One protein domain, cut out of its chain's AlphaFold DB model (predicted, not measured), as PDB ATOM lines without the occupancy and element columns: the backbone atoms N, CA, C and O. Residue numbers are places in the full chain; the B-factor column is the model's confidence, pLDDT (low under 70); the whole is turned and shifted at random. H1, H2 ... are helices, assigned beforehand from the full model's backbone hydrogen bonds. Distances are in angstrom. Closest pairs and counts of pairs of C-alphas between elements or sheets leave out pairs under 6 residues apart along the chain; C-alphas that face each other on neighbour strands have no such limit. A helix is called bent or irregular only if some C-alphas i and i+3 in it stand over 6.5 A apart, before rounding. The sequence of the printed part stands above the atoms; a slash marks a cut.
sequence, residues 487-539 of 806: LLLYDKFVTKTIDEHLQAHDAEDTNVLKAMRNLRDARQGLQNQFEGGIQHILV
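Overview. This is residues 487 to 539 of the 806 residues of the protein "DDHD domain-containing protein" of Diploscapter pachys (UniProt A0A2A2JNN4). The model is a long helical hairpin: two helices of nearly equal length, H1 and H2, run opposite ways and are joined by a loop at one end of the long axis. At the other end of the long axis the backbone folds back after H2, and the very short helix H3 comes near the first residues of H1, while residues 506 to 512, around the turn between H1 and H2, stand free. The printed part has 53 residues with three named helices, in the order H1, H2, H3, and no named strand; its class is all helix. The whole is loose, with a radius of gyration of the C-alphas of 12.7 A, and it is a rod in outline, spanning 40 by 19 by 12 A.

Along the chain. The printed part begins with H1, residues 487 to 504, which measures 25.7 A from first to last C-alpha. It starts at C-alpha 487, at (150.029, 124.405, 113.956), and ends at C-alpha 504, at (157.508, 106.961, 131.258). H2, residues 511 to 529, is the longest helix with 19 residues and measures 26.8 A; its C-alpha 511 is at (144.440, 111.711, 138.613). H3, residues 535 to 538, is 5.0 A long and ends at C-alpha 538, at (142.878, 125.943, 110.100). No helix is bent or irregular.

Arrangement. H1 and H2 form a helical hairpin, two helices that follow each other and run opposite ways, at a steep tilt of 39 degrees. They touch, with 7 pairs of C-alphas within 8 A; the closest C-alphas are those of Thr 495 and Arg 520, 6.8 A apart. H1 touches H2 with residues 495 to 502 alone, and H2 touches H1 with residues 513 to 520 alone. The centres of the two helices are 11.2 A apart. H3 is close to H1 but not clearly touching: its closest C-alphas are those of Leu 488 and Gln 535, 7.3 A apart. H2 and H3 are apart, though they follow each other in the chain. In H1 and H2 every pair of O i and N i+4 is within hydrogen-bond range; H3, with 4 residues, is too short for such a pair, and its one pair of O i and N i+3 is within range.

Size, cuts and confidence. The two C-alphas farthest apart, those of Ala 507 and Val 539, are 40.6 A apart, while the first and last printed C-alphas, of Leu 487 and Val 539, are 11.0 A apart. The printed part has no cut. The link from H1 to H2, with 6 residues, is short, and the link from H2 to H3, with 5 residues, is tight. The mean pLDDT of the printed part is 75.9; it is under 70 at residues 506 to 509 and residues 527 to 539, and H3 has a mean of 63.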
ATOM      1  N   LEU A 487     150.897 124.847 112.861       77.06
ATOM      2  CA  LEU A 487     150.029 124.405 113.956       77.06
ATOM      3  C   LEU A 487     149.884 122.882 113.990       77.06
ATOM      4  O   LEU A 487     149.765 122.309 115.064       77.06
ATOM      5  N   LEU A 488     149.983 122.218 112.839       75.25
ATOM      6  CA  LEU A 488     149.955 120.759 112.748       75.25
ATOM      7  C   LEU A 488     151.230 120.120 113.286       75.25
ATOM      8  O   LEU A 488     151.181 119.036 113.859       75.25
ATOM      9  N   LEU A 489     152.376 120.783 113.115       77.69
ATOM     10  CA  LEU A 489     153.623 120.334 113.725       77.69
ATOM     11  C   LEU A 489     153.572 120.505 115.242       77.69
ATOM     12  O   LEU A 489     153.949 119.583 115.959       77.69
ATOM     13  N   TYR A 490     153.053 121.634 115.734       79.44
ATOM     14  CA  TYR A 490     152.838 121.834 117.169       79.44
ATOM     15  C   TYR A 490     151.861 120.804 117.744       79.44
ATOM     16  O   TYR A 490     152.121 120.243 118.803       79.44
ATOM     17  N   ASP A 491     150.783 120.499 117.027       78.19
ATOM     18  CA  ASP A 491     149.805 119.490 117.425       78.19
ATOM     19  C   ASP A 491     150.429 118.084 117.515       78.19
ATOM     20  O   ASP A 491     150.261 117.385 118.521       78.19
ATOM     21  N   LYS A 492     151.243 117.698 116.520       78.62
ATOM     22  CA  LYS A 492     152.036 116.457 116.546       78.62
ATOM     23  C   LYS A 492     153.030 116.439 117.709       78.62
ATOM     24  O   LYS A 492     153.135 115.424 118.393       78.62
ATOM     25  N   PHE A 493     153.736 117.546 117.946       83.56
ATOM     26  CA  PHE A 493     154.704 117.674 119.035       83.56
ATOM     27  C   PHE A 493     154.038 117.485 120.401       83.56
ATOM     28  O   PHE A 493     154.463 116.626 121.166       83.56
ATOM     29  N   VAL A 494     152.948 118.213 120.671       84.69
ATOM     30  CA  VAL A 494     152.183 118.099 121.923       84.69
ATOM     31  C   VAL A 494     151.694 116.668 122.131       84.69
ATOM     32  O   VAL A 494     151.841 116.123 123.221       84.69
ATOM     33  N   THR A 495     151.156 116.035 121.085       83.06
ATOM     34  CA  THR A 495     150.676 114.647 121.156       83.06
ATOM     35  C   THR A 495     151.807 113.682 121.505       83.06
ATOM     36  O   THR A 495     151.664 112.886 122.430       83.06
ATOM     37  N   LYS A 496     152.966 113.814 120.847       85.88
ATOM     38  CA  LYS A 496     154.145 112.986 121.121       85.88
ATOM     39  C   LYS A 496     154.656 113.162 122.552       85.88
ATOM     40  O   LYS A 496     154.947 112.174 123.212       85.88
ATOM     41  N   THR A 497     154.733 114.397 123.048       86.88
ATOM     42  CA  THR A 497     155.165 114.673 124.425       86.88
ATOM     43  C   THR A 497     154.209 114.067 125.453       86.88
ATOM     44  O   THR A 497     154.663 113.547 126.469       86.88
ATOM     45  N   ILE A 498     152.895 114.094 125.194       86.06
ATOM     46  CA  ILE A 498     151.914 113.426 126.059       86.06
ATOM     47  C   ILE A 498     152.135 111.908 126.040       86.06
ATOM     48  O   ILE A 498     152.195 111.304 127.109       86.06
ATOM     49  N   ASP A 499     152.300 111.298 124.864       86.06
ATOM     50  CA  ASP A 499     152.526 109.852 124.738       86.06
ATOM     51  C   ASP A 499     153.827 109.407 125.437       86.06
ATOM     52  O   ASP A 499     153.818 108.431 126.185       86.06
ATOM     53  N   GLU A 500     154.932 110.140 125.260       87.25
ATOM     54  CA  GLU A 500     156.214 109.879 125.937       87.25
ATOM     55  C   GLU A 500     156.075 109.980 127.466       87.25
ATOM     56  O   GLU A 500     156.596 109.140 128.201       87.25
ATOM     57  N   HIS A 501     155.334 110.979 127.955       84.56
ATOM     58  CA  HIS A 501     155.090 111.149 129.386       84.56
ATOM     59  C   HIS A 501     154.228 110.021 129.968       84.56
ATOM     60  O   HIS A 501     154.509 109.540 131.066       84.56
ATOM     61  N   LEU A 502     153.206 109.571 129.233       83.62
ATOM     62  CA  LEU A 502     152.373 108.438 129.636       83.62
ATOM     63  C   LEU A 502     153.193 107.138 129.702       83.62
ATOM     64  O   LEU A 502     153.081 106.423 130.692       83.62
ATOM     65  N   GLN A 503     154.064 106.881 128.719       83.56
ATOM     66  CA  GLN A 503     154.938 105.697 128.686       83.56
ATOM     67  C   GLN A 503     155.989 105.689 129.807       83.56
ATOM     68  O   GLN A 503     156.327 104.635 130.341       83.56
ATOM     69  N   ALA A 504     156.516 106.855 130.187       81.56
ATOM     70  CA  ALA A 504     157.508 106.961 131.258       81.56
ATOM     71  C   ALA A 504     156.925 106.707 132.663       81.56
ATOM     72  O   ALA A 504     157.673 106.360 133.580       81.56
ATOM     73  N   HIS A 505     155.610 106.874 132.843       73.00
ATOM     74  CA  HIS A 505     154.934 106.854 134.145       73.00
ATOM     75  C   HIS A 505     153.866 105.755 134.284       73.00
ATOM     76  O   HIS A 505     152.975 105.867 135.125       73.00
ATOM     77  N   ASP A 506     153.980 104.658 133.529       62.50
ATOM     78  CA  ASP A 506     153.007 103.551 133.503       62.50
ATOM     79  C   ASP A 506     152.722 102.872 134.870       62.50
ATOM     80  O   ASP A 506     151.796 102.070 134.972       62.50
ATOM     81  N   ALA A 507     153.469 103.193 135.936       58.91
ATOM     82  CA  ALA A 507     153.403 102.512 137.234       58.91
ATOM     83  C   ALA A 507     152.613 103.231 138.357       58.91
ATOM     84  O   ALA A 507     152.281 102.576 139.344       58.91
ATOM     85  N   GLU A 508     152.273 104.527 138.248       61.88
ATOM     86  CA  GLU A 508     151.543 105.257 139.309       61.88
ATOM     87  C   GLU A 508     150.263 105.926 138.787       61.88
ATOM     88  O   GLU A 508     150.304 106.990 138.176       61.88
ATOM     89  N   ASP A 509     149.100 105.329 139.059       65.31
ATOM     90  CA  ASP A 509     147.786 105.799 138.591       65.31
ATOM     91  C   ASP A 509     147.338 107.080 139.337       65.31
ATOM     92  O   ASP A 509     146.533 107.067 140.271       65.31
ATOM     93  N   THR A 510     147.898 108.226 138.942       77.25
ATOM     94  CA  THR A 510     147.502 109.545 139.455       77.25
ATOM     95  C   THR A 510     146.332 110.124 138.653       77.25
ATOM     96  O   THR A 510     146.185 109.894 137.449       77.25
ATOM     97  N   ASN A 511     145.514 110.967 139.293       81.88
ATOM     98  CA  ASN A 511     144.440 111.711 138.613       81.88
ATOM     99  C   ASN A 511     144.952 112.524 137.404       81.88
ATOM    100  O   ASN A 511     144.208 112.741 136.449       81.88
ATOM    101  N   VAL A 512     146.224 112.942 137.430       81.38
ATOM    102  CA  VAL A 512     146.880 113.690 136.350       81.38
ATOM    103  C   VAL A 512     147.119 112.811 135.122       81.38
ATOM    104  O   VAL A 512     146.775 113.225 134.016       81.38
ATOM    105  N   LEU A 513     147.620 111.581 135.287       81.19
ATOM    106  CA  LEU A 513     147.799 110.655 134.159       81.19
ATOM    107  C   LEU A 513     146.459 110.287 133.520       81.19
ATOM    108  O   LEU A 513     146.351 110.231 132.297       81.19
ATOM    109  N   LYS A 514     145.407 110.114 134.329       84.31
ATOM    110  CA  LYS A 514     144.052 109.887 133.812       84.31
ATOM    111  C   LYS A 514     143.540 111.082 132.999       84.31
ATOM    112  O   LYS A 514     142.964 110.887 131.933       84.31
ATOM    113  N   ALA A 515     143.782 112.310 133.460       86.00
ATOM    114  CA  ALA A 515     143.440 113.519 132.711       86.00
ATOM    115  C   ALA A 515     144.235 113.637 131.396       86.00
ATOM    116  O   ALA A 515     143.655 113.990 130.371       86.00
ATOM    117  N   MET A 516     145.524 113.285 131.399       85.19
ATOM    118  CA  MET A 516     146.369 113.270 130.199       85.19
ATOM    119  C   MET A 516     145.919 112.218 129.176       85.19
ATOM    120  O   MET A 516     145.825 112.539 127.992       85.19
ATOM    121  N   ARG A 517     145.567 110.998 129.614       86.00
ATOM    122  CA  ARG A 517     144.980 109.960 128.742       86.00
ATOM    123  C   ARG A 517     143.681 110.451 128.103       86.00
ATOM    124  O   ARG A 517     143.544 110.402 126.887       86.00
ATOM    125  N   ASN A 518     142.785 111.038 128.901       88.06
ATOM    126  CA  ASN A 518     141.537 111.612 128.390       88.06
ATOM    127  C   ASN A 518     141.785 112.734 127.368       88.06
ATOM    128  O   ASN A 518     141.099 112.793 126.352       88.06
ATOM    129  N   LEU A 519     142.754 113.623 127.619       86.25
ATOM    130  CA  LEU A 519     143.129 114.689 126.685       86.25
ATOM    131  C   LEU A 519     143.652 114.113 125.363       86.25
ATOM    132  O   LEU A 519     143.256 114.570 124.292       86.25
ATOM    133  N   ARG A 520     144.525 113.107 125.437       86.81
ATOM    134  CA  ARG A 520     145.100 112.412 124.282       86.81
ATOM    135  C   ARG A 520     144.023 111.710 123.455       86.81
ATOM    136  O   ARG A 520     143.965 111.916 122.244       86.81
ATOM    137  N   ASP A 521     143.127 110.968 124.098       86.06
ATOM    138  CA  ASP A 521     142.044 110.252 123.418       86.06
ATOM    139  C   ASP A 521     141.000 111.206 122.830       86.06
ATOM    140  O   ASP A 521     140.530 110.987 121.716       86.06
ATOM    141  N   ALA A 522     140.684 112.312 123.513       83.75
ATOM    142  CA  ALA A 522     139.809 113.351 122.971       83.75
ATOM    143  C   ALA A 522     140.416 114.014 121.721       83.75
ATOM    144  O   ALA A 522     139.717 114.217 120.727       83.75
ATOM    145  N   ARG A 523     141.721 114.313 121.740       79.75
ATOM    146  CA  ARG A 523     142.445 114.874 120.587       79.75
ATOM    147  C   ARG A 523     142.471 113.901 119.410       79.75
ATOM    148  O   ARG A 523     142.164 114.300 118.290       79.75
ATOM    149  N   GLN A 524     142.755 112.624 119.664       77.56
ATOM    150  CA  GLN A 524     142.733 111.593 118.627       77.56
ATOM    151  C   GLN A 524     141.314 111.342 118.090       77.56
ATOM    152  O   GLN A 524     141.126 111.166 116.889       77.56
ATOM    153  N   GLY A 525     140.302 111.392 118.958       78.38
ATOM    154  CA  GLY A 525     138.893 111.321 118.579       78.38
ATOM    155  C   GLY A 525     138.488 112.446 117.628       78.38
ATOM    156  O   GLY A 525     137.890 112.172 116.590       78.38
ATOM    157  N   LEU A 526     138.881 113.690 117.923       74.25
ATOM    158  CA  LEU A 526     138.676 114.831 117.021       74.25
ATOM    159  C   LEU A 526     139.393 114.628 115.684       74.25
ATOM    160  O   LEU A 526     138.815 114.875 114.631       74.25
ATOM    161  N   GLN A 527     140.628 114.133 115.706       69.44
ATOM    162  CA  GLN A 527     141.393 113.886 114.487       69.44
ATOM    163  C   GLN A 527     140.740 112.835 113.575       69.44
ATOM    164  O   GLN A 527     140.793 112.982 112.359       69.44
ATOM    165  N   ASN A 528     140.093 111.819 114.155       69.44
ATOM    166  CA  ASN A 528     139.386 110.768 113.419       69.44
ATOM    167  C   ASN A 528     137.991 111.193 112.923       69.44
ATOM    168  O   ASN A 528     137.481 110.598 111.979       69.44
ATOM    169  N   GLN A 529     137.351 112.176 113.568       66.38
ATOM    170  CA  GLN A 529     136.002 112.642 113.213       66.38
ATOM    171  C   GLN A 529     135.975 113.614 112.025       66.38
ATOM    172  O   GLN A 529     134.954 113.706 111.349       66.38
ATOM    173  N   PHE A 530     137.070 114.327 111.758       61.50
ATOM    174  CA  PHE A 530     137.197 115.192 110.586       61.50
ATOM    175  C   PHE A 530     138.002 114.470 109.497       61.50
ATOM    176  O   PHE A 530     139.197 114.234 109.675       61.50
ATOM    177  N   GLU A 531     137.393 114.148 108.348       46.88
ATOM    178  CA  GLU A 531     138.153 113.759 107.150       46.88
ATOM    179  C   GLU A 531     139.080 114.930 106.762       46.88
ATOM    180  O   GLU A 531     138.620 115.993 106.358       46.88
ATOM    181  N   GLY A 532     140.395 114.771 106.972       55.66
ATOM    182  CA  GLY A 532     141.397 115.844 106.825       55.66
ATOM    183  C   GLY A 532     141.896 116.468 108.143       55.66
ATOM    184  O   GLY A 532     142.830 117.271 108.131       55.66
ATOM    185  N   GLY A 533     141.346 116.067 109.294       63.38
ATOM    186  CA  GLY A 533     141.783 116.476 110.633       63.38
ATOM    187  C   GLY A 533     141.620 117.976 110.930       63.38
ATOM    188  O   GLY A 533     140.880 118.695 110.262       63.38
ATOM    189  N   ILE A 534     142.365 118.472 111.928       63.47
ATOM    190  CA  ILE A 534     142.397 119.895 112.330       63.47
ATOM    191  C   ILE A 534     142.751 120.829 111.150       63.47
ATOM    192  O   ILE A 534     142.407 122.008 111.185       63.47
ATOM    193  N   GLN A 535     143.378 120.324 110.077       60.28
ATOM    194  CA  GLN A 535     143.730 121.126 108.897       60.28
ATOM    195  C   GLN A 535     142.526 121.855 108.297       60.28
ATOM    196  O   GLN A 535     142.634 123.034 107.981       60.28
ATOM    197  N   HIS A 536     141.371 121.193 108.210       62.91
ATOM    198  CA  HIS A 536     140.160 121.780 107.632       62.91
ATOM    199  C   HIS A 536     139.601 122.944 108.475       62.91
ATOM    200  O   HIS A 536     138.887 123.801 107.968       62.91
ATOM    201  N   ILE A 537     139.920 122.994 109.771       66.00
ATOM    202  CA  ILE A 537     139.546 124.110 110.655       66.00
ATOM    203  C   ILE A 537     140.536 125.274 110.497       66.00
ATOM    204  O   ILE A 537     140.173 126.435 110.673       66.00
ATOM    205  N   LEU A 538     141.796 124.964 110.190       64.75
ATOM    206  CA  LEU A 538     142.878 125.943 110.100       64.75
ATOM    207  C   LEU A 538     142.985 126.613 108.727       64.75
ATOM    208  O   LEU A 538     143.515 127.720 108.650       64.75
ATOM    209  N   VAL A 539     142.507 125.954 107.672       64.06
ATOM    210  CA  VAL A 539     142.475 126.484 106.306       64.06
ATOM    211  C   VAL A 539     141.095 127.082 106.051       64.06
ATOM    212  O   VAL A 539     140.097 126.372 105.971       64.06
TER     213      VAL A 539